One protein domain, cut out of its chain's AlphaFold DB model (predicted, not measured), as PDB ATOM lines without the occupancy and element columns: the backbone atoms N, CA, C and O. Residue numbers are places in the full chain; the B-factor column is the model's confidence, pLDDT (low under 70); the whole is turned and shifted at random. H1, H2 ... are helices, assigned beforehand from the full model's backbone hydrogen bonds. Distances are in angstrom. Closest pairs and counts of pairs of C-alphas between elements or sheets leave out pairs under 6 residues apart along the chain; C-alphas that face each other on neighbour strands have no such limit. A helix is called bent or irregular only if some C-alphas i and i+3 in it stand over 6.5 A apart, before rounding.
ATOM      1  N   PHE A   6     260.638 189.818 263.290       94.31
ATOM      2  CA  PHE A   6     260.475 190.759 262.183       94.31
ATOM      3  C   PHE A   6     259.588 191.944 262.587       94.31
ATOM      4  O   PHE A   6     259.979 193.102 262.399       94.31
ATOM      5  N   GLU A   7     258.432 191.671 263.193       95.81
ATOM      6  CA  GLU A   7     257.537 192.699 263.735       95.81
ATOM      7  C   GLU A   7     258.218 193.504 264.848       95.81
ATOM      8  O   GLU A   7     258.128 194.736 264.878       95.81
ATOM      9  N   GLY A   8     258.952 192.817 265.731       96.69
ATOM     10  CA  GLY A   8     259.741 193.420 266.800       96.69
ATOM     11  C   GLY A   8     260.769 194.415 266.263       96.69
ATOM     12  O   GLY A   8     260.810 195.559 266.727       96.69
ATOM     13  N   ARG A   9     261.536 194.024 265.237       97.19
ATOM     14  CA  ARG A   9     262.497 194.902 264.554       97.19
ATOM     15  C   ARG A   9     261.818 196.121 263.941       97.19
ATOM     16  O   ARG A   9     262.272 197.243 264.167       97.19
ATOM     17  N   LEU A  10     260.739 195.929 263.181       96.69
ATOM     18  CA  LEU A  10     260.055 197.038 262.513       96.69
ATOM     19  C   LEU A  10     259.523 198.058 263.529       96.69
ATOM     20  O   LEU A  10     259.820 199.249 263.421       96.69
ATOM     21  N   ALA A  11     258.822 197.584 264.561       97.38
ATOM     22  CA  ALA A  11     258.275 198.432 265.617       97.38
ATOM     23  C   ALA A  11     259.371 199.146 266.426       97.38
ATOM     24  O   ALA A  11     259.229 200.321 266.778       97.38
ATOM     25  N   PHE A  12     260.486 198.465 266.705       98.19
ATOM     26  CA  PHE A  12     261.600 199.066 267.431       98.19
ATOM     27  C   PHE A  12     262.324 200.140 266.611       98.19
ATOM     28  O   PHE A  12     262.637 201.212 267.129       98.19
ATOM     29  N   LEU A  13     262.533 199.913 265.312       97.50
ATOM     30  CA  LEU A  13     263.137 200.911 264.428       97.50
ATOM     31  C   LEU A  13     262.284 202.182 264.326       97.50
ATOM     32  O   LEU A  13     262.832 203.283 264.289       97.50
ATOM     33  N   GLU A  14     260.953 202.071 264.335       96.75
ATOM     34  CA  GLU A  14     260.069 203.243 264.315       96.75
ATOM     35  C   GLU A  14     260.233 204.153 265.537       96.75
ATOM     36  O   GLU A  14     260.117 205.379 265.412       96.75
ATOM     37  N   ILE A  15     260.473 203.577 266.719       96.81
ATOM     38  CA  ILE A  15     260.707 204.356 267.940       96.81
ATOM     39  C   ILE A  15     262.152 204.849 268.023       96.81
ATOM     40  O   ILE A  15     262.376 205.991 268.424       96.81
ATOM     41  N   LEU A  16     263.118 204.038 267.583       96.56
ATOM     42  CA  LEU A  16     264.539 204.369 267.615       96.56
ATOM     43  C   LEU A  16     264.877 205.521 266.655       96.56
ATOM     44  O   LEU A  16     265.601 206.439 267.027       96.56
ATOM     45  N   LYS A  17     264.256 205.562 265.470       95.50
ATOM     46  CA  LYS A  17     264.393 206.673 264.505       95.50
ATOM     47  C   LYS A  17     263.834 208.004 265.005       95.50
ATOM     48  O   LYS A  17     264.185 209.058 264.483       95.50
ATOM     49  N   LYS A  18     262.950 207.964 266.005       94.88
ATOM     50  CA  LYS A  18     262.338 209.142 266.644       94.88
ATOM     51  C   LYS A  18     263.025 209.502 267.964       94.88
ATOM     52  O   LYS A  18     262.495 210.305 268.733       94.88
ATOM     53  N   LEU A  19     264.171 208.890 268.255       95.88
ATOM     54  CA  LEU A  19     264.914 209.135 269.479       95.88
ATOM     55  C   LEU A  19     265.443 210.576 269.508       95.88
ATOM     56  O   LEU A  19     266.090 211.039 268.570       95.88
ATOM     57  N   THR A  20     265.181 211.273 270.611       95.00
ATOM     58  CA  THR A  20     265.620 212.657 270.842       95.00
ATOM     59  C   THR A  20     266.489 212.744 272.096       95.00
ATOM     60  O   THR A  20     266.678 211.757 272.815       95.00
ATOM     61  N   ALA A  21     266.992 213.941 272.399       93.44
ATOM     62  CA  ALA A  21     267.712 214.213 273.641       93.44
ATOM     63  C   ALA A  21     266.852 214.065 274.911       93.44
ATOM     64  O   ALA A  21     267.401 213.947 276.011       93.44
ATOM     65  N   SER A  22     265.524 214.043 274.770       94.06
ATOM     66  CA  SER A  22     264.602 213.953 275.898       94.06
ATOM     67  C   SER A  22     264.716 212.623 276.643       94.06
ATOM     68  O   SER A  22     264.706 211.533 276.061       94.06
ATOM     69  N   GLN A  23     264.720 212.709 277.973       93.06
ATOM     70  CA  GLN A  23     264.725 211.528 278.833       93.06
ATOM     71  C   GLN A  23     263.480 210.655 278.604       93.06
ATOM     72  O   GLN A  23     263.551 209.431 278.660       93.06
ATOM     73  N   GLN A  24     262.332 211.272 278.309       94.94
ATOM     74  CA  GLN A  24     261.091 210.544 278.049       94.94
ATOM     75  C   GLN A  24     261.192 209.667 276.793       94.94
ATOM     76  O   GLN A  24     260.731 208.524 276.819       94.94
ATOM     77  N   SER A  25     261.819 210.171 275.722       96.94
ATOM     78  CA  SER A  25     262.061 209.393 274.502       96.94
ATOM     79  C   SER A  25     262.972 208.195 274.790       96.94
ATOM     80  O   SER A  25     262.621 207.061 274.468       96.94
ATOM     81  N   GLN A  26     264.069 208.412 275.522       98.06
ATOM     82  CA  GLN A  26     265.012 207.353 275.911       98.06
ATOM     83  C   GLN A  26     264.356 206.268 276.779       98.06
ATOM     84  O   GLN A  26     264.506 205.076 276.504       98.06
ATOM     85  N   ILE A  27     263.588 206.668 277.799       97.81
ATOM     86  CA  ILE A  27     262.879 205.745 278.697       97.81
ATOM     87  C   ILE A  27     261.866 204.904 277.923       97.81
ATOM     88  O   ILE A  27     261.819 203.687 278.105       97.81
ATOM     89  N   LYS A  28     261.068 205.528 277.050       98.06
ATOM     90  CA  LYS A  28     260.071 204.821 276.237       98.06
ATOM     91  C   LYS A  28     260.731 203.739 275.379       98.06
ATOM     92  O   LYS A  28     260.233 202.615 275.325       98.06
ATOM     93  N   THR A  29     261.857 204.062 274.747       98.50
ATOM     94  CA  THR A  29     262.610 203.118 273.914       98.50
ATOM     95  C   THR A  29     263.207 201.981 274.747       98.50
ATOM     96  O   THR A  29     263.090 200.818 274.363       98.50
ATOM     97  N   ALA A  30     263.748 202.270 275.936       98.44
ATOM     98  CA  ALA A  30     264.288 201.242 276.832       98.44
ATOM     99  C   ALA A  30     263.194 200.300 277.361       98.44
ATOM    100  O   ALA A  30     263.383 199.088 277.431       98.44
ATOM    101  N   GLN A  31     262.020 200.842 277.691       98.06
ATOM    102  CA  GLN A  31     260.870 200.049 278.121       98.06
ATOM    103  C   GLN A  31     260.359 199.114 277.025       98.06
ATOM    104  O   GLN A  31     259.934 198.004 277.340       98.06
ATOM    105  N   PHE A  32     260.395 199.538 275.757       98.06
ATOM    106  CA  PHE A  32     260.075 198.650 274.643       98.06
ATOM    107  C   PHE A  32     261.062 197.482 274.587       98.06
ATOM    108  O   PHE A  32     260.632 196.333 274.615       98.06
ATOM    109  N   ALA A  33     262.368 197.774 274.588       97.94
ATOM    110  CA  ALA A  33     263.414 196.754 274.541       97.94
ATOM    111  C   ALA A  33     263.246 195.713 275.663       97.94
ATOM    112  O   ALA A  33     263.206 194.515 275.408       97.94
ATOM    113  N   LEU A  34     263.012 196.158 276.902       97.19
ATOM    114  CA  LEU A  34     262.828 195.246 278.036       97.19
ATOM    115  C   LEU A  34     261.509 194.474 278.032       97.19
ATOM    116  O   LEU A  34     261.452 193.360 278.552       97.19
ATOM    117  N   ARG A  35     260.440 195.043 277.464       96.56
ATOM    118  CA  ARG A  35     259.177 194.316 277.278       96.56
ATOM    119  C   ARG A  35     259.345 193.149 276.305       96.56
ATOM    120  O   ARG A  35     258.640 192.155 276.441       96.56
ATOM    121  N   HIS A  36     260.274 193.279 275.363       96.31
ATOM    122  CA  HIS A  36     260.576 192.306 274.319       96.31
ATOM    123  C   HIS A  36     261.995 191.740 274.478       96.31
ATOM    124  O   HIS A  36     262.689 191.524 273.492       96.31
ATOM    125  N   LYS A  37     262.424 191.495 275.726       94.88
ATOM    126  CA  LYS A  37     263.777 191.011 276.056       94.88
ATOM    127  C   LYS A  37     264.144 189.662 275.428       94.88
ATOM    128  O   LYS A  37     265.320 189.356 275.335       94.88
ATOM    129  N   ASP A  38     263.156 188.874 275.006       94.81
ATOM    130  CA  ASP A  38     263.387 187.614 274.286       94.81
ATOM    131  C   ASP A  38     263.924 187.852 272.858       94.81
ATOM    132  O   ASP A  38     264.362 186.916 272.201       94.81
ATOM    133  N   LEU A  39     263.885 189.104 272.382       96.44
ATOM    134  CA  LEU A  39     264.424 189.575 271.102       96.44
ATOM    135  C   LEU A  39     265.664 190.466 271.304       96.44
ATOM    136  O   LEU A  39     265.954 191.331 270.479       96.44
ATOM    137  N   ASP A  40     266.347 190.362 272.443       96.69
ATOM    138  CA  ASP A  40     267.374 191.325 272.838       96.69
ATOM    139  C   ASP A  40     268.524 191.469 271.836       96.69
ATOM    140  O   ASP A  40     268.914 192.605 271.549       96.69
ATOM    141  N   GLU A  41     269.012 190.373 271.261       96.88
ATOM    142  CA  GLU A  41     270.034 190.387 270.209       96.88
ATOM    143  C   GLU A  41     269.554 191.117 268.942       96.88
ATOM    144  O   GLU A  41     270.234 192.027 268.462       96.88
ATOM    145  N   ASP A  42     268.363 190.790 268.427       97.75
ATOM    146  CA  ASP A  42     267.779 191.443 267.244       97.75
ATOM    147  C   ASP A  42     267.562 192.943 267.470       97.75
ATOM    148  O   ASP A  42     267.929 193.779 266.636       97.75
ATOM    149  N   LEU A  43     267.001 193.310 268.626       98.38
ATOM    150  CA  LEU A  43     266.771 194.709 268.976       98.38
ATOM    151  C   LEU A  43     268.089 195.457 269.178       98.38
ATOM    152  O   LEU A  43     268.202 196.610 268.766       98.38
ATOM    153  N   TYR A  44     269.104 194.823 269.765       98.56
ATOM    154  CA  TYR A  44     270.425 195.429 269.906       98.56
ATOM    155  C   TYR A  44     271.110 195.636 268.549       98.56
ATOM    156  O   TYR A  44     271.677 196.705 268.311       98.56
ATOM    157  N   ASN A  45     270.978 194.684 267.621       98.19
ATOM    158  CA  ASN A  45     271.460 194.840 266.247       98.19
ATOM    159  C   ASN A  45     270.790 196.031 265.547       98.19
ATOM    160  O   ASN A  45     271.480 196.812 264.897       98.19
ATOM    161  N   CYS A  46     269.491 196.261 265.772       98.44
ATOM    162  CA  CYS A  46     268.816 197.468 265.280       98.44
ATOM    163  C   CYS A  46     269.446 198.757 265.834       98.44
ATOM    164  O   CYS A  46     269.534 199.755 265.121       98.44
ATOM    165  N   VAL A  47     269.899 198.754 267.097       98.56
ATOM    166  CA  VAL A  47     270.605 199.909 267.677       98.56
ATOM    167  C   VAL A  47     271.921 200.174 266.958       98.56
ATOM    168  O   VAL A  47     272.205 201.325 266.632       98.56
ATOM    169  N   LEU A  48     272.710 199.130 266.700       98.38
ATOM    170  CA  LEU A  48     273.981 199.261 265.986       98.38
ATOM    171  C   LEU A  48     273.777 199.691 264.526       98.38
ATOM    172  O   LEU A  48     274.502 200.560 264.047       98.38
ATOM    173  N   GLU A  49     272.766 199.154 263.841       97.50
ATOM    174  CA  GLU A  49     272.393 199.573 262.483       97.50
ATOM    175  C   GLU A  49     272.048 201.069 262.432       97.50
ATOM    176  O   GLU A  49     272.630 201.821 261.646       97.50
ATOM    177  N   GLU A  50     271.149 201.540 263.299       97.62
ATOM    178  CA  GLU A  50     270.767 202.958 263.329       97.62
ATOM    179  C   GLU A  50     271.919 203.864 263.794       97.62
ATOM    180  O   GLU A  50     272.023 205.013 263.355       97.62
ATOM    181  N   LEU A  51     272.827 203.366 264.638       97.38
ATOM    182  CA  LEU A  51     274.037 204.094 265.020       97.38
ATOM    183  C   LEU A  51     274.926 204.386 263.802       97.38
ATOM    184  O   LEU A  51     275.448 205.494 263.682       97.38
ATOM    185  N   GLU A  52     275.066 203.436 262.882       94.31
ATOM    186  CA  GLU A  52     275.868 203.608 261.665       94.31
ATOM    187  C   GLU A  52     275.155 204.454 260.597       94.31
ATOM    188  O   GLU A  52     275.797 205.236 259.894       94.31
ATOM    189  N   LEU A  53     273.827 204.367 260.495       94.12
ATOM    190  CA  LEU A  53     273.051 205.064 259.458       94.12
ATOM    191  C   LEU A  53     272.687 206.516 259.807       94.12
ATOM    192  O   LEU A  53     272.324 207.296 258.924       94.12
ATOM    193  N   SER A  54     272.760 206.898 261.082       92.94
ATOM    194  CA  SER A  54     272.254 208.187 261.559       92.94
ATOM    195  C   SER A  54     273.284 209.326 261.516       92.94
ATOM    196  O   SER A  54     274.499 209.109 261.458       92.94
ATOM    197  N   SER A  55     272.792 210.575 261.560       92.38
ATOM    198  CA  SER A  55     273.642 211.769 261.647       92.38
ATOM    199  C   SER A  55     274.442 211.791 262.953       92.38
ATOM    200  O   SER A  55     274.017 211.234 263.963       92.38
ATOM    201  N   LEU A  56     275.574 212.502 262.982       90.62
ATOM    202  CA  LEU A  56     276.403 212.614 264.192       90.62
ATOM    203  C   LEU A  56     275.647 213.140 265.415       90.62
ATOM    204  O   LEU A  56     276.020 212.804 266.535       90.62
ATOM    205  N   ASN A  57     274.611 213.958 265.220       91.00
ATOM    206  CA  ASN A  57     273.765 214.417 266.314       91.00
ATOM    207  C   ASN A  57     272.845 213.297 266.828       91.00
ATOM    208  O   ASN A  57     272.808 213.021 268.025       91.00
ATOM    209  N   SER A  58     272.172 212.578 265.927       94.69
ATOM    210  CA  SER A  58     271.350 211.418 266.292       94.69
ATOM    211  C   SER A  58     272.166 210.317 266.976       94.69
ATOM    212  O   SER A  58     271.697 209.710 267.938       94.69
ATOM    213  N   ARG A  59     273.426 210.115 266.574       96.94
ATOM    214  CA  ARG A  59     274.356 209.195 267.251       96.94
ATOM    215  C   ARG A  59     274.608 209.574 268.716       96.94
ATOM    216  O   ARG A  59     274.740 208.688 269.559       96.94
ATOM    217  N   VAL A  60     274.618 210.870 269.045       96.38
ATOM    218  CA  VAL A  60     274.681 211.333 270.443       96.38
ATOM    219  C   VAL A  60     273.408 210.948 271.197       96.38
ATOM    220  O   VAL A  60     273.493 210.468 272.325       96.38
ATOM    221  N   ASN A  61     272.226 211.078 270.586       97.62
ATOM    222  CA  ASN A  61     270.984 210.604 271.209       97.62
ATOM    223  C   ASN A  61     271.036 209.097 271.497       97.62
ATOM    224  O   ASN A  61     270.667 208.677 272.594       97.62
ATOM    225  N   ILE A  62     271.557 208.300 270.558       98.44
ATOM    226  CA  ILE A  62     271.672 206.844 270.714       98.44
ATOM    227  C   ILE A  62     272.583 206.470 271.893       98.44
ATOM    228  O   ILE A  62     272.189 205.631 272.698       98.44
ATOM    229  N   ILE A  63     273.754 207.097 272.074       98.31
ATOM    230  CA  ILE A  63     274.631 206.743 273.209       98.31
ATOM    231  C   ILE A  63     274.027 207.124 274.574       98.31
ATOM    232  O   ILE A  63     274.174 206.366 275.532       98.31
ATOM    233  N   TYR A  64     273.266 208.222 274.669       98.19
ATOM    234  CA  TYR A  64     272.488 208.532 275.883       98.19
ATOM    235  C   TYR A  64     271.356 207.523 276.126       98.19
ATOM    236  O   TYR A  64     271.084 207.137 277.267       98.19
ATOM    237  N   PHE A  65     270.703 207.059 275.058       98.62
ATOM    238  CA  PHE A  65     269.744 205.966 275.156       98.62
ATOM    239  C   PHE A  65     270.403 204.671 275.642       98.62
ATOM    240  O   PHE A  65     269.831 204.024 276.510       98.62
ATOM    241  N   LEU A  66     271.600 204.320 275.168       98.75
ATOM    242  CA  LEU A  66     272.325 203.137 275.642       98.75
ATOM    243  C   LEU A  66     272.632 203.212 277.148       98.75
ATOM    244  O   LEU A  66     272.465 202.216 277.847       98.75
ATOM    245  N   GLU A  67     272.990 204.390 277.677       98.50
ATOM    246  CA  GLU A  67     273.110 204.597 279.131       98.50
ATOM    247  C   GLU A  67     271.785 204.306 279.855       98.50
ATOM    248  O   GLU A  67     271.751 203.579 280.852       98.50
ATOM    249  N   THR A  68     270.681 204.840 279.326       98.56
ATOM    250  CA  THR A  68     269.332 204.622 279.871       98.56
ATOM    251  C   THR A  68     268.924 203.149 279.790       98.56
ATOM    252  O   THR A  68     268.336 202.616 280.731       98.56
ATOM    253  N   LEU A  69     269.255 202.469 278.693       98.75
ATOM    254  CA  LEU A  69     268.993 201.050 278.502       98.75
ATOM    255  C   LEU A  69     269.756 200.218 279.532       98.75
ATOM    256  O   LEU A  69     269.151 199.326 280.121       98.75
ATOM    257  N   CYS A  70     271.023 200.537 279.821       98.69
ATOM    258  CA  CYS A  70     271.771 199.897 280.904       98.69
ATOM    259  C   CYS A  70     271.095 200.103 282.269       98.69
ATOM    260  O   CYS A  70     270.904 199.133 283.000       98.69
ATOM    261  N   ASP A  71     270.662 201.330 282.590       98.25
ATOM    262  CA  ASP A  71     269.960 201.632 283.850       98.25
ATOM    263  C   ASP A  71     268.688 200.806 284.029       98.25
ATOM    264  O   ASP A  71     268.432 200.249 285.100       98.25
ATOM    265  N   TYR A  72     267.878 200.718 282.979       98.31
ATOM    266  CA  TYR A  72     266.643 199.947 283.007       98.31
ATOM    267  C   TYR A  72     266.924 198.441 283.025       98.31
ATOM    268  O   TYR A  72     266.271 197.715 283.774       98.31
ATOM    269  N   SER A  73     267.912 197.978 282.264       98.19
ATOM    270  CA  SER A  73     268.347 196.577 282.223       98.19
ATOM    271  C   SER A  73     268.788 196.089 283.598       98.19
ATOM    272  O   SER A  73     268.287 195.073 284.078       98.19
ATOM    273  N   TYR A  74     269.633 196.870 284.278       97.94
ATOM    274  CA  TYR A  74     270.114 196.574 285.625       97.94
ATOM    275  C   TYR A  74     268.960 196.474 286.632       97.94
ATOM    276  O   TYR A  74     268.834 195.479 287.342       97.94
ATOM    277  N   ARG A  75     268.053 197.464 286.641       97.06
ATOM    278  CA  ARG A  75     266.886 197.491 287.548       97.06
ATOM    279  C   ARG A  75     265.924 196.319 287.349       97.06
ATOM    280  O   ARG A  75     265.229 195.953 288.289       97.06
ATOM    281  N   ASN A  76     265.865 195.760 286.142       96.44
ATOM    282  CA  ASN A  76     264.984 194.640 285.796       96.44
ATOM    283  C   ASN A  76     265.722 193.288 285.751       96.44
ATOM    284  O   ASN A  76     265.139 192.295 285.316       96.44
ATOM    285  N   GLY A  77     267.001 193.231 286.145       94.50
ATOM    286  CA  GLY A  77     267.807 192.006 286.117       94.50
ATOM    287  C   GLY A  77     268.086 191.444 284.714       94.50
ATOM    288  O   GLY A  77     268.460 190.282 284.584       94.50
ATOM    289  N   CYS A  78     267.901 192.238 283.658       93.81
ATOM    290  CA  CYS A  78     268.080 191.831 282.261       93.81
ATOM    291  C   CYS A  78     269.465 192.262 281.753       93.81
ATOM    292  O   CYS A  78     269.592 193.223 281.004       93.81
ATOM    293  N   ASN A  79     270.528 191.583 282.190       95.06
ATOM    294  CA  ASN A  79     271.914 192.035 281.974       95.06
ATOM    295  C   ASN A  79     272.487 191.781 280.562       95.06
ATOM    296  O   ASN A  79     273.651 192.114 280.311       95.06
ATOM    297  N   SER A  80     271.715 191.200 279.640       97.62
ATOM    298  CA  SER A  80     272.162 190.900 278.275       97.62
ATOM    299  C   SER A  80     272.552 192.165 277.509       97.62
ATOM    300  O   SER A  80     273.674 192.248 277.011       97.62
ATOM    301  N   TYR A  81     271.712 193.204 277.534       98.50
ATOM    302  CA  TYR A  81     272.033 194.501 276.927       98.50
ATOM    303  C   TYR A  81     273.305 195.129 277.502       98.50
ATOM    304  O   TYR A  81     274.137 195.612 276.743       98.50
ATOM    305  N   ILE A  82     273.504 195.081 278.824       98.50
ATOM    306  CA  ILE A  82     274.724 195.612 279.461       98.50
ATOM    307  C   ILE A  82     275.959 194.871 278.935       98.50
ATOM    308  O   ILE A  82     276.978 195.489 278.632       98.50
ATOM    309  N   SER A  83     275.859 193.548 278.799       98.44
ATOM    310  CA  SER A  83     276.955 192.700 278.323       98.44
ATOM    311  C   SER A  83     277.304 192.989 276.861       98.44
ATOM    312  O   SER A  83     278.483 193.132 276.534       98.44
ATOM    313  N   MET A  84     276.294 193.139 276.000       98.69
ATOM    314  CA  MET A  84     276.476 193.504 274.591       98.69
ATOM    315  C   MET A  84     277.067 194.915 274.441       98.69
ATOM    316  O   MET A  84     278.077 195.093 273.764       98.69
ATOM    317  N   ILE A  85     276.525 195.900 275.166       98.62
ATOM    318  CA  ILE A  85     277.023 197.284 275.156       98.62
ATOM    319  C   ILE A  85     278.476 197.356 275.619       98.62
ATOM    320  O   ILE A  85     279.277 198.025 274.973       98.62
ATOM    321  N   ARG A  86     278.838 196.659 276.704       98.25
ATOM    322  CA  ARG A  86     280.226 196.604 277.185       98.25
ATOM    323  C   ARG A  86     281.154 196.020 276.123       98.25
ATOM    324  O   ARG A  86     282.194 196.603 275.850       98.25
ATOM    325  N   LYS A  87     280.768 194.905 275.495       98.25
ATOM    326  CA  LYS A  87     281.558 194.249 274.442       98.25
ATOM    327  C   LYS A  87     281.831 195.180 273.254       98.25
ATOM    328  O   LYS A  87     282.931 195.160 272.705       98.25
ATOM    329  N   ASP A  88     280.853 195.993 272.863       98.50
ATOM    330  CA  ASP A  88     280.945 196.864 271.687       98.50
ATOM    331  C   ASP A  88     281.245 198.338 272.016       98.50
ATOM    332  O   ASP A  88     281.279 199.173 271.107       98.50
ATOM    333  N   ILE A  89     281.540 198.686 273.276       98.06
ATOM    334  CA  ILE A  89     281.657 200.083 273.728       98.06
ATOM    335  C   ILE A  89     282.683 200.886 272.921       98.06
ATOM    336  O   ILE A  89     282.420 202.019 272.515       98.06
ATOM    337  N   GLY A  90     283.824 200.280 272.586       96.94
ATOM    338  CA  GLY A  90     284.844 200.924 271.764       96.94
ATOM    339  C   GLY A  90     284.372 201.205 270.332       96.94
ATOM    340  O   GLY A  90     284.753 202.222 269.750       96.94
ATOM    341  N   LYS A  91     283.535 200.331 269.753       97.31
ATOM    342  CA  LYS A  91     282.930 200.550 268.426       97.31
ATOM    343  C   LYS A  91     281.889 201.661 268.495       97.31
ATOM    344  O   LYS A  91     281.957 202.583 267.688       97.31
ATOM    345  N   ILE A  92     281.019 201.627 269.507       98.38
ATOM    346  CA  ILE A  92     280.003 202.660 269.750       98.38
ATOM    347  C   ILE A  92     280.666 204.038 269.860       98.38
ATOM    348  O   ILE A  92     280.299 204.963 269.139       98.38
ATOM    349  N   VAL A  93     281.707 204.171 270.686       97.12
ATOM    350  CA  VAL A  93     282.457 205.428 270.846       97.12
ATOM    351  C   VAL A  93     283.037 205.922 269.521       97.12
ATOM    352  O   VAL A  93     282.963 207.114 269.231       97.12
ATOM    353  N   ARG A  94     283.601 205.033 268.695       95.31
ATOM    354  CA  ARG A  94     284.142 205.417 267.380       95.31
ATOM    355  C   ARG A  94     283.054 205.851 266.401       95.31
ATOM    356  O   ARG A  94     283.310 206.763 265.623       95.31
ATOM    357  N   ALA A  95     281.870 205.249 266.457       96.44
ATOM    358  CA  ALA A  95     280.739 205.657 265.633       96.44
ATOM    359  C   ALA A  95     280.189 207.031 266.060       96.44
ATOM    360  O   ALA A  95     279.881 207.857 265.202       96.44
ATOM    361  N   VAL A  96     280.107 207.314 267.367       96.31
ATOM    362  CA  VAL A  96     279.594 208.602 267.875       96.31
ATOM    363  C   VAL A  96     280.618 209.732 267.769       96.31
ATOM    364  O   VAL A  96     280.261 210.849 267.397       96.31
ATOM    365  N   ALA A  97     281.881 209.463 268.087       94.44
ATOM    366  CA  ALA A  97     282.987 210.415 268.019       94.44
ATOM    367  C   ALA A  97     284.078 209.880 267.070       94.44
ATOM    368  O   ALA A  97     285.139 209.411 267.520       94.44
ATOM    369  N   PRO A  98     283.837 209.928 265.745       92.12
ATOM    370  CA  PRO A  98     284.830 209.504 264.767       92.12
ATOM    371  C   PRO A  98     286.099 210.371 264.846       92.12
ATOM    372  O   PRO A  98     286.079 211.465 265.414       92.12
ATOM    373  N   PRO A  99     287.236 209.905 264.310       84.69
ATOM    374  CA  PRO A  99     288.422 210.744 264.176       84.69
ATOM    375  C   PRO A  99     288.139 212.013 263.352       84.69
ATOM    376  O   PRO A  99     287.346 211.993 262.412       84.69
ATOM    377  N   GLY A 100     288.827 213.107 263.685       79.44
ATOM    378  CA  GLY A 100     288.738 214.380 262.967       79.44
ATOM    379  C   GLY A 100     287.750 215.396 263.566       79.44
ATOM    380  O   GLY A 100     287.108 215.131 264.588       79.44
ATOM    381  N   PRO A 101     287.612 216.579 262.933       76.44
ATOM    382  CA  PRO A 101     286.895 217.721 263.509       76.44
ATOM    383  C   PRO A 101     285.420 217.446 263.810       76.44
ATOM    384  O   PRO A 101     284.869 217.968 264.776       76.44
ATOM    385  N   GLN A 102     284.773 216.599 263.005       77.62
ATOM    386  CA  GLN A 102     283.353 216.300 263.176       77.62
ATOM    387  C   GLN A 102     283.069 215.495 264.453       77.62
ATOM    388  O   GLN A 102     282.044 215.712 265.097       77.62
ATOM    389  N   GLY A 103     283.976 214.596 264.851       85.25
ATOM    390  CA  GLY A 103     283.834 213.841 266.093       85.25
ATOM    391  C   GLY A 103     284.238 214.631 267.335       85.25
ATOM    392  O   GLY A 103     283.695 214.365 268.406       85.25
ATOM    393  N   ALA A 104     285.109 215.639 267.198       87.06
ATOM    394  CA  ALA A 104     285.522 216.512 268.303       87.06
ATOM    395  C   ALA A 104     284.322 217.198 268.985       87.06
ATOM    396  O   ALA A 104     284.280 217.297 270.211       87.06
ATOM    397  N   ALA A 105     283.301 217.584 268.209       85.88
ATOM    398  CA  ALA A 105     282.064 218.172 268.730       85.88
ATOM    399  C   ALA A 105     281.293 217.238 269.685       85.88
ATOM    400  O   ALA A 105     280.600 217.709 270.585       85.88
ATOM    401  N   ASN A 106     281.437 215.920 269.524       92.62
ATOM    402  CA  ASN A 106     280.713 214.922 270.307       92.62
ATOM    403  C   ASN A 106     281.519 214.407 271.516       92.62
ATOM    404  O   ASN A 106     280.947 213.752 272.387       92.62
ATOM    405  N   VAL A 107     282.823 214.710 271.610       93.19
ATOM    406  CA  VAL A 107     283.723 214.171 272.650       93.19
ATOM    407  C   VAL A 107     283.199 214.444 274.062       93.19
ATOM    408  O   VAL A 107     283.159 213.530 274.879       93.19
ATOM    409  N   SER A 108     282.738 215.666 274.343       92.12
ATOM    410  CA  SER A 108     282.204 216.032 275.665       92.12
ATOM    411  C   SER A 108     280.987 215.185 276.066       92.12
ATOM    412  O   SER A 108     280.898 214.700 277.194       92.12
ATOM    413  N   ALA A 109     280.068 214.948 275.122       93.50
ATOM    414  CA  ALA A 109     278.894 214.117 275.364       93.50
ATOM    415  C   ALA A 109     279.276 212.648 275.584       93.50
ATOM    416  O   ALA A 109     278.757 212.017 276.504       93.50
ATOM    417  N   VAL A 110     280.210 212.123 274.782       96.56
ATOM    418  CA  VAL A 110     280.704 210.750 274.935       96.56
ATOM    419  C   VAL A 110     281.379 210.568 276.292       96.56
ATOM    420  O   VAL A 110     280.985 209.659 277.014       96.56
ATOM    421  N   ARG A 111     282.311 211.448 276.687       96.50
ATOM    422  CA  ARG A 111     282.984 211.378 277.999       96.50
ATOM    423  C   ARG A 111     281.991 211.286 279.144       96.50
ATOM    424  O   ARG A 111     282.075 210.380 279.962       96.50
ATOM    425  N   LYS A 112     280.985 212.161 279.140       96.06
ATOM    426  CA  LYS A 112     279.942 212.171 280.169       96.06
ATOM    427  C   LYS A 112     279.218 210.825 280.276       96.06
ATOM    428  O   LYS A 112     279.009 210.332 281.381       96.06
ATOM    429  N   VAL A 113     278.823 210.231 279.148       97.75
ATOM    430  CA  VAL A 113     278.152 208.923 279.166       97.75
ATOM    431  C   VAL A 113     279.106 207.833 279.656       97.75
ATOM    432  O   VAL A 113     278.732 207.029 280.502       97.75
ATOM    433  N   ILE A 114     280.347 207.823 279.179       98.25
ATOM    434  CA  ILE A 114     281.356 206.825 279.551       98.25
ATOM    435  C   ILE A 114     281.705 206.897 281.047       98.25
ATOM    436  O   ILE A 114     281.730 205.863 281.717       98.25
ATOM    437  N   GLU A 115     281.858 208.098 281.608       98.00
ATOM    438  CA  GLU A 115     282.000 208.326 283.051       98.00
ATOM    439  C   GLU A 115     280.801 207.775 283.833       98.00
ATOM    440  O   GLU A 115     280.978 207.082 284.837       98.00
ATOM    441  N   ASN A 116     279.572 208.025 283.369       97.94
ATOM    442  CA  ASN A 116     278.368 207.494 284.010       97.94
ATOM    443  C   ASN A 116     278.317 205.961 283.966       97.94
ATOM    444  O   ASN A 116     278.008 205.335 284.981       97.94
ATOM    445  N   LEU A 117     278.620 205.351 282.816       98.38
ATOM    446  CA  LEU A 117     278.664 203.893 282.666       98.38
ATOM    447  C   LEU A 117     279.703 203.275 283.611       98.38
ATOM    448  O   LEU A 117     279.414 202.264 284.252       98.38
ATOM    449  N   LYS A 118     280.878 203.901 283.741       98.25
ATOM    450  CA  LYS A 118     281.937 203.476 284.666       98.25
ATOM    451  C   LYS A 118     281.503 203.615 286.124       98.25
ATOM    452  O   LYS A 118     281.630 202.670 286.896       98.25
ATOM    453  N   ASN A 119     280.938 204.759 286.509       98.12
ATOM    454  CA  ASN A 119     280.499 205.018 287.887       98.12
ATOM    455  C   ASN A 119     279.382 204.070 288.346       98.12
ATOM    456  O   ASN A 119     279.257 203.793 289.536       98.12
ATOM    457  N   LYS A 120     278.587 203.555 287.403       97.94
ATOM    458  CA  LYS A 120     277.546 202.546 287.645       97.94
ATOM    459  C   LYS A 120     278.039 201.102 287.452       97.94
ATOM    460  O   LYS A 120     277.232 200.181 287.505       97.94
ATOM    461  N   ALA A 121     279.339 200.902 287.220       97.56
ATOM    462  CA  ALA A 121     279.974 199.605 286.973       97.56
ATOM    463  C   ALA A 121     279.406 198.819 285.769       97.56
ATOM    464  O   ALA A 121     279.477 197.589 285.715       97.56
ATOM    465  N   TYR A 122     278.850 199.511 284.770       98.12
ATOM    466  CA  TYR A 122     278.414 198.878 283.520       98.12
ATOM    467  C   TYR A 122     279.584 198.588 282.582       98.12
ATOM    468  O   TYR A 122     279.526 197.613 281.836       98.12
ATOM    469  N   ILE A 123     280.664 199.358 282.673       97.88
ATOM    470  CA  ILE A 123     281.962 199.081 282.042       97.88
ATOM    471  C   ILE A 123     283.046 199.037 283.120       97.88
ATOM    472  O   ILE A 123     282.848 199.574 284.212       97.88
ATOM    473  N   ASN A 124     284.165 198.372 282.832       96.56
ATOM    474  CA  ASN A 124     285.280 198.274 283.774       96.56
ATOM    475  C   ASN A 124     286.260 199.459 283.616       96.56
ATOM    476  O   ASN A 124     286.163 200.246 282.672       96.56
ATOM    477  N   ASP A 125     287.208 199.587 284.550       96.69
ATOM    478  CA  ASP A 125     288.204 200.667 284.525       96.69
ATOM    479  C   ASP A 125     289.139 200.588 283.306       96.69
ATOM    480  O   ASP A 125     289.552 201.620 282.786       96.69
ATOM    481  N   GLN A 126     289.444 199.381 282.820       96.44
ATOM    482  CA  GLN A 126     290.294 199.185 281.645       96.44
ATOM    483  C   GLN A 126     289.621 199.733 280.376       96.44
ATOM    484  O   GLN A 126     290.219 200.546 279.674       96.44
ATOM    485  N   ASP A 127     288.359 199.369 280.134       95.81
ATOM    486  CA  ASP A 127     287.541 199.870 279.026       95.81
ATOM    487  C   ASP A 127     287.454 201.403 279.083       95.81
ATOM    488  O   ASP A 127     287.624 202.086 278.071       95.81
ATOM    489  N   PHE A 128     287.224 201.959 280.280       97.31
ATOM    490  CA  PHE A 128     287.172 203.404 280.506       97.31
ATOM    491  C   PHE A 128     288.488 204.094 280.118       97.31
ATOM    492  O   PHE A 128     288.475 205.059 279.353       97.31
ATOM    493  N   LEU A 129     289.628 203.590 280.601       96.69
ATOM    494  CA  LEU A 129     290.946 204.163 280.319       96.69
ATOM    495  C   LEU A 129     291.307 204.090 278.831       96.69
ATOM    496  O   LEU A 129     291.840 205.054 278.279       96.69
ATOM    497  N   GLU A 130     290.994 202.979 278.163       95.44
ATOM    498  CA  GLU A 130     291.219 202.818 276.723       95.44
ATOM    499  C   GLU A 130     290.387 203.805 275.896       95.44
ATOM    500  O   GLU A 130     290.885 204.406 274.932       95.44
ATOM    501  N   ILE A 131     289.127 204.009 276.286       95.88
ATOM    502  CA  ILE A 131     288.242 204.987 275.654       95.88
ATOM    503  C   ILE A 131     288.758 206.408 275.880       95.88
ATOM    504  O   ILE A 131     288.888 207.152 274.906       95.88
ATOM    505  N   GLU A 132     289.098 206.784 277.112       94.31
ATOM    506  CA  GLU A 132     289.622 208.121 277.410       94.31
ATOM    507  C   GLU A 132     290.913 208.401 276.638       94.31
ATOM    508  O   GLU A 132     291.016 209.422 275.957       94.31
ATOM    509  N   ALA A 133     291.858 207.455 276.623       92.62
ATOM    510  CA  ALA A 133     293.090 207.574 275.846       92.62
ATOM    511  C   ALA A 133     292.821 207.722 274.339       92.62
ATOM    512  O   ALA A 133     293.537 208.440 273.631       92.62
ATOM    513  N   SER A 134     291.777 207.063 273.826       91.12
ATOM    514  CA  SER A 134     291.306 207.279 272.461       91.12
ATOM    515  C   SER A 134     290.801 208.714 272.288       91.12
ATOM    516  O   SER A 134     291.211 209.400 271.347       91.12
ATOM    517  N   LEU A 135     289.897 209.176 273.157       90.56
ATOM    518  CA  LEU A 135     289.236 210.483 273.062       90.56
ATOM    519  C   LEU A 135     290.215 211.650 273.209       90.56
ATOM    520  O   LEU A 135     290.081 212.616 272.465       90.56
ATOM    521  N   SER A 136     291.248 211.539 274.046       86.25
ATOM    522  CA  SER A 136     292.269 212.586 274.213       86.25
ATOM    523  C   SER A 136     293.012 212.931 272.923       86.25
ATOM    524  O   SER A 136     293.393 214.079 272.710       86.25
ATOM    525  N   LYS A 137     293.148 211.983 271.989       78.06
ATOM    526  CA  LYS A 137     293.726 212.249 270.656       78.06
ATOM    527  C   LYS A 137     292.858 213.182 269.800       78.06
ATOM    528  O   LYS A 137     293.316 213.669 268.773       78.06
ATOM    529  N   ARG A 138     291.606 213.411 270.206       75.56
ATOM    530  CA  ARG A 138     290.610 214.262 269.541       75.56
ATOM    531  C   ARG A 138     290.446 215.627 270.221       75.56
ATOM    532  O   ARG A 138     289.742 216.472 269.681       75.56
ATOM    533  N   ASP A 139     291.097 215.853 271.367       66.88
ATOM    534  CA  ASP A 139     291.062 217.132 272.097       66.88
ATOM    535  C   ASP A 139     291.873 218.239 271.411       66.88
ATOM    536  O   ASP A 139     291.829 219.391 271.853       66.88
ATOM    537  N   TYR A 140     292.591 217.920 270.325       54.53
ATOM    538  CA  TYR A 140     293.241 218.915 269.481       54.53
ATOM    539  C   TYR A 140     292.174 219.807 268.839       54.53
ATOM    540  O   TYR A 140     291.652 219.553 267.753       54.53
ATOM    541  N   LYS A 141     291.852 220.883 269.562       56.09
ATOM    542  CA  LYS A 141     291.243 222.093 269.039       56.09
ATOM    543  C   LYS A 141     292.188 222.646 267.981       56.09
ATOM    544  O   LYS A 141     293.008 223.514 268.270       56.09
ATOM    545  N   ASP A 142     292.044 222.181 266.749       48.84
ATOM    546  CA  ASP A 142     292.385 223.018 265.613       48.84
ATOM    547  C   ASP A 142     291.391 224.184 265.637       48.84
ATOM    548  O   ASP A 142     290.303 224.146 265.059       48.84
ATOM    549  N   LEU A 143     291.759 225.230 266.381       44.78
ATOM    550  CA  LEU A 143     291.060 226.516 266.458       44.78
ATOM    551  C   LEU A 143     290.919 227.177 265.068       44.78
ATOM    552  O   LEU A 143     290.206 228.165 264.936       44.78
ATOM    553  N   ASN A 144     291.542 226.595 264.037       44.06
ATOM    554  CA  ASN A 144     291.491 227.010 262.641       44.06
ATOM    555  C   ASN A 144     290.487 226.226 261.771       44.06
ATOM    556  O   ASN A 144     290.292 226.589 260.616       44.06
ATOM    557  N   ALA A 145     289.773 225.215 262.283       48.94
ATOM    558  CA  ALA A 145     288.765 224.478 261.500       48.94
ATOM    559  C   ALA A 145     287.414 225.226 261.347       48.94
ATOM    560  O   ALA A 145     286.358 224.607 261.191       48.94
ATOM    561  N   ILE A 146     287.436 226.564 261.381       46.91
ATOM    562  CA  ILE A 146     286.266 227.439 261.175       46.91
ATOM    563  C   ILE A 146     285.847 227.490 259.687       46.91
ATOM    564  O   ILE A 146     284.756 227.960 259.366       46.91
ATOM    565  N   GLU A 147     286.617 226.897 258.770       43.62
ATOM    566  CA  GLU A 147     286.230 226.771 257.355       43.62
ATOM    567  C   GLU A 147     285.215 225.654 257.044       43.62
ATOM    568  O   GLU A 147     284.800 225.509 255.900       43.62
ATOM    569  N   ASN A 148     284.704 224.918 258.037       46.22
ATOM    570  CA  ASN A 148     283.621 223.939 257.827       46.22
ATOM    571  C   ASN A 148     282.227 224.464 258.206       46.22
ATOM    572  O   ASN A 148     281.337 223.704 258.595       46.22
ATOM    573  N   LYS A 149     281.983 225.767 258.018       47.06
ATOM    574  CA  LYS A 149     280.625 226.347 258.072       47.06
ATOM    575  C   LYS A 149     279.681 225.780 256.991       47.06
ATOM    576  O   LYS A 149     278.490 226.061 257.028       47.06
ATOM    577  N   ALA A 150     280.202 224.972 256.064       49.91
ATOM    578  CA  ALA A 150     279.463 224.332 254.979       49.91
ATOM    579  C   ALA A 150     278.897 222.928 255.304       49.91
ATOM    580  O   ALA A 150     278.244 222.345 254.447       49.91
ATOM    581  N   VAL A 151     279.131 222.362 256.500       58.91
ATOM    582  CA  VAL A 151     278.829 220.932 256.758       58.91
ATOM    583  C   VAL A 151     277.445 220.674 257.374       58.91
ATOM    584  O   VAL A 151     276.907 219.582 257.214       58.91
ATOM    585  N   PHE A 152     276.820 221.652 258.035       63.88
ATOM    586  CA  PHE A 152     275.510 221.458 258.673       63.88
ATOM    587  C   PHE A 152     274.497 222.495 258.198       63.88
ATOM    588  O   PHE A 152     274.800 223.687 258.143       63.88
ATOM    589  N   SER A 153     273.281 222.041 257.877       80.19
ATOM    590  CA  SER A 153     272.176 222.950 257.574       80.19
ATOM    591  C   SER A 153     271.824 223.782 258.811       80.19
ATOM    592  O   SER A 153     272.109 223.386 259.947       80.19
ATOM    593  N   LYS A 154     271.191 224.944 258.612       82.12
ATOM    594  CA  LYS A 154     270.758 225.794 259.734       82.12
ATOM    595  C   LYS A 154     269.845 225.019 260.682       82.12
ATOM    596  O   LYS A 154     269.985 225.140 261.894       82.12
ATOM    597  N   GLU A 155     268.964 224.193 260.133       84.62
ATOM    598  CA  GLU A 155     268.012 223.362 260.867       84.62
ATOM    599  C   GLU A 155     268.732 222.354 261.771       84.62
ATOM    600  O   GLU A 155     268.356 222.204 262.931       84.62
ATOM    601  N   GLU A 156     269.794 221.707 261.281       82.19
ATOM    602  CA  GLU A 156     270.588 220.766 262.082       82.19
ATOM    603  C   GLU A 156     271.363 221.484 263.198       82.19
ATOM    604  O   GLU A 156     271.477 220.964 264.308       82.19
ATOM    605  N   ILE A 157     271.853 222.702 262.939       85.06
ATOM    606  CA  ILE A 157     272.507 223.534 263.960       85.06
ATOM    607  C   ILE A 157     271.510 223.916 265.060       85.06
ATOM    608  O   ILE A 157     271.811 223.739 266.240       85.06
ATOM    609  N   PHE A 158     270.322 224.412 264.696       86.50
ATOM    610  CA  PHE A 158     269.285 224.766 265.671       86.50
ATOM    611  C   PHE A 158     268.846 223.553 266.491       86.50
ATOM    612  O   PHE A 158     268.821 223.635 267.717       86.50
ATOM    613  N   ARG A 159     268.611 222.412 265.832       86.81
ATOM    614  CA  ARG A 159     268.266 221.156 266.507       86.81
ATOM    615  C   ARG A 159     269.333 220.746 267.521       86.81
ATOM    616  O   ARG A 159     268.998 220.417 268.654       86.81
ATOM    617  N   ARG A 160     270.615 220.820 267.149       87.62
ATOM    618  CA  ARG A 160     271.738 220.545 268.061       87.62
ATOM    619  C   ARG A 160     271.720 221.440 269.296       87.62
ATOM    620  O   ARG A 160     271.871 220.941 270.406       87.62
ATOM    621  N   ILE A 161     271.504 222.741 269.109       86.94
ATOM    622  CA  ILE A 161     271.451 223.716 270.209       86.94
ATOM    623  C   ILE A 161     270.284 223.407 271.159       86.94
ATOM    624  O   ILE A 161     270.454 223.450 272.379       86.94
ATOM    625  N   GLU A 162     269.105 223.095 270.620       88.00
ATOM    626  CA  GLU A 162     267.924 222.740 271.416       88.00
ATOM    627  C   GLU A 162     268.141 221.452 272.218       88.00
ATOM    628  O   GLU A 162     267.869 221.413 273.420       88.00
ATOM    629  N   GLU A 163     268.695 220.424 271.582       88.88
ATOM    630  CA  GLU A 163     268.992 219.154 272.234       88.88
ATOM    631  C   GLU A 163     270.079 219.284 273.309       88.88
ATOM    632  O   GLU A 163     269.950 218.719 274.397       88.88
ATOM    633  N   ASP A 164     271.135 220.063 273.060       86.31
ATOM    634  CA  ASP A 164     272.167 220.338 274.063       86.31
ATOM    635  C   ASP A 164     271.599 221.096 275.263       86.31
ATOM    636  O   ASP A 164     271.902 220.765 276.417       86.31
ATOM    637  N   ARG A 165     270.711 222.066 275.017       86.56
ATOM    638  CA  ARG A 165     269.977 222.756 276.082       86.56
ATOM    639  C   ARG A 165     269.163 221.768 276.917       86.56
ATOM    640  O   ARG A 165     269.181 221.855 278.147       86.56
ATOM    641  N   GLU A 166     268.485 220.818 276.280       86.88
ATOM    642  CA  GLU A 166     267.719 219.783 276.972       86.88
ATOM    643  C   GLU A 166     268.623 218.880 277.834       86.88
ATOM    644  O   GLU A 166     268.366 218.725 279.034       86.88
ATOM    645  N   ARG A 167     269.746 218.390 277.284       84.12
ATOM    646  CA  ARG A 167     270.742 217.549 277.990       84.12
ATOM    647  C   ARG A 167     271.322 218.226 279.235       84.12
ATOM    648  O   ARG A 167     271.604 217.558 280.234       84.12
ATOM    649  N   VAL A 168     271.526 219.545 279.181       79.25
ATOM    650  CA  VAL A 168     272.021 220.340 280.315       79.25
ATOM    651  C   VAL A 168     270.915 220.615 281.333       79.25
ATOM    652  O   VAL A 168     271.182 220.561 282.530       79.25
ATOM    653  N   SER A 169     269.671 220.844 280.903       72.88
ATOM    654  CA  SER A 169     268.548 221.105 281.819       72.88
ATOM    655  C   SER A 169     268.281 219.950 282.796       72.88
ATOM    656  O   SER A 169     267.951 220.180 283.959       72.88
ATOM    657  N   ILE A 170     268.519 218.706 282.363       59.97
ATOM    658  CA  ILE A 170     268.404 217.503 283.202       59.97
ATOM    659  C   ILE A 170     269.415 217.531 284.366       59.97
ATOM    660  O   ILE A 170     269.134 216.989 285.433       59.97
ATOM    661  N   LYS A 171     270.561 218.217 284.212       55.81
ATOM    662  CA  LYS A 171     271.607 218.329 285.245       55.81
ATOM    663  C   LYS A 171     271.120 219.032 286.520       55.81
ATOM    664  O   LYS A 171     271.664 218.762 287.581       55.81
ATOM    665  N   TYR A 172     270.109 219.896 286.423       45.72
ATOM    666  CA  TYR A 172     269.619 220.717 287.540       45.72
ATOM    667  C   TYR A 172     268.331 220.182 288.189       45.72
ATOM    668  O   TYR A 172     267.735 220.865 289.015       45.72
ATOM    669  N   LYS A 173     267.879 218.979 287.805       46.53
ATOM    670  CA  LYS A 173     266.674 218.331 288.357       46.53
ATOM    671  C   LYS A 173     266.971 217.163 289.313       46.53
ATOM    672  O   LYS A 173     266.053 216.407 289.625       46.53
TER     673      LYS A 173
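What this domain is: This is residues 6 to 173 of the 174 residues of the protein "CID domain-containing protein" of Pneumocystis murina (strain B123) (UniProt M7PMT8). Five helices, H3, H4, H5, H7 and H8, make an up-and-down bundle, with the hairpin of H1 and H2 packed on its H3 and H4 side. From H8 a loose, low-confidence stretch with short H9 leads round to long H10, which comes near H4 without clearly touching it. The printed part has 168 residues with ten named helices, H1 to H10 in order, and no named strand: the class is all helix. It is compact, with a radius of gyration of the C-alphas of 15.9 A and spans of 50 by 36 by 33 A.

Where its parts are: Find C-alpha 6 at (260.475, 190.759, 262.183); from there H1 runs to residue 16, 15.2 A. H2 is residues 23 to 35, 18.2 A, and H3 residues 37 to 53, 23.6 A. H3 is irregular, with C-alphas 38 and 41 8.3 A apart, and has a kink of 29 degrees near residue 44. At C-alpha 56, (276.403, 212.614, 264.192), H4 begins, running 29.4 A to residue 75. H5, residues 80 to 96, 21.8 A, is irregular, with C-alphas 87 and 90 7.9 A apart, and has a kink of 68 degrees near residue 90. Then come H6, residues 101 to 104; H7, residues 107 to 119, 18.1 A; H8, residues 125 to 136, 16.3 A; and H9, residues 145 to 148. H10, residues 154 to 172, runs 28.3 A to C-alpha 172 at (269.619, 220.717, 287.540).

How they stand to each other: Begin at the hub, H3 and H4, which touch four helices each. These two form a hairpin, closest at the C-alphas of Leu 51 and Arg 59, 5.6 A. H4 and H5 form another, at a shallow tilt of 17 degrees, with C-alphas 59 and 96 5.3 A apart at the closest. H7 touches H4, closest at C-alphas 113 and 64, 6.6 A, and forms a hairpin with H8, closest at C-alphas 107 and 135, 6.6 A. H2 touches H4 at a steep tilt of 54 degrees, with the C-alphas of Gln 26 and Phe 65 5.0 A apart at the closest. H1 touches H3, closest at C-alphas 9 and 43, 6.2 A. H6 and H5 are close but not clearly touching, 7.0 A between C-alphas 103 and 96; H10 and H4 likewise, 6.7 A between C-alphas 160 and 57. Every O i to N i+4 pair is within hydrogen-bond range in H1, H2, H4, H7 and H8; H3 has 11 of 13, H5 11 of 13, H10 13 of 15, and H6 and H9 are too short for one.

The domain as a whole: The C-alphas of Asp 38 and Asn 144, 49.8 A, are the two farthest apart. The printed part has no cut and no long link. Confidence is under 70 at residues 139 to 152 and 170 to 173.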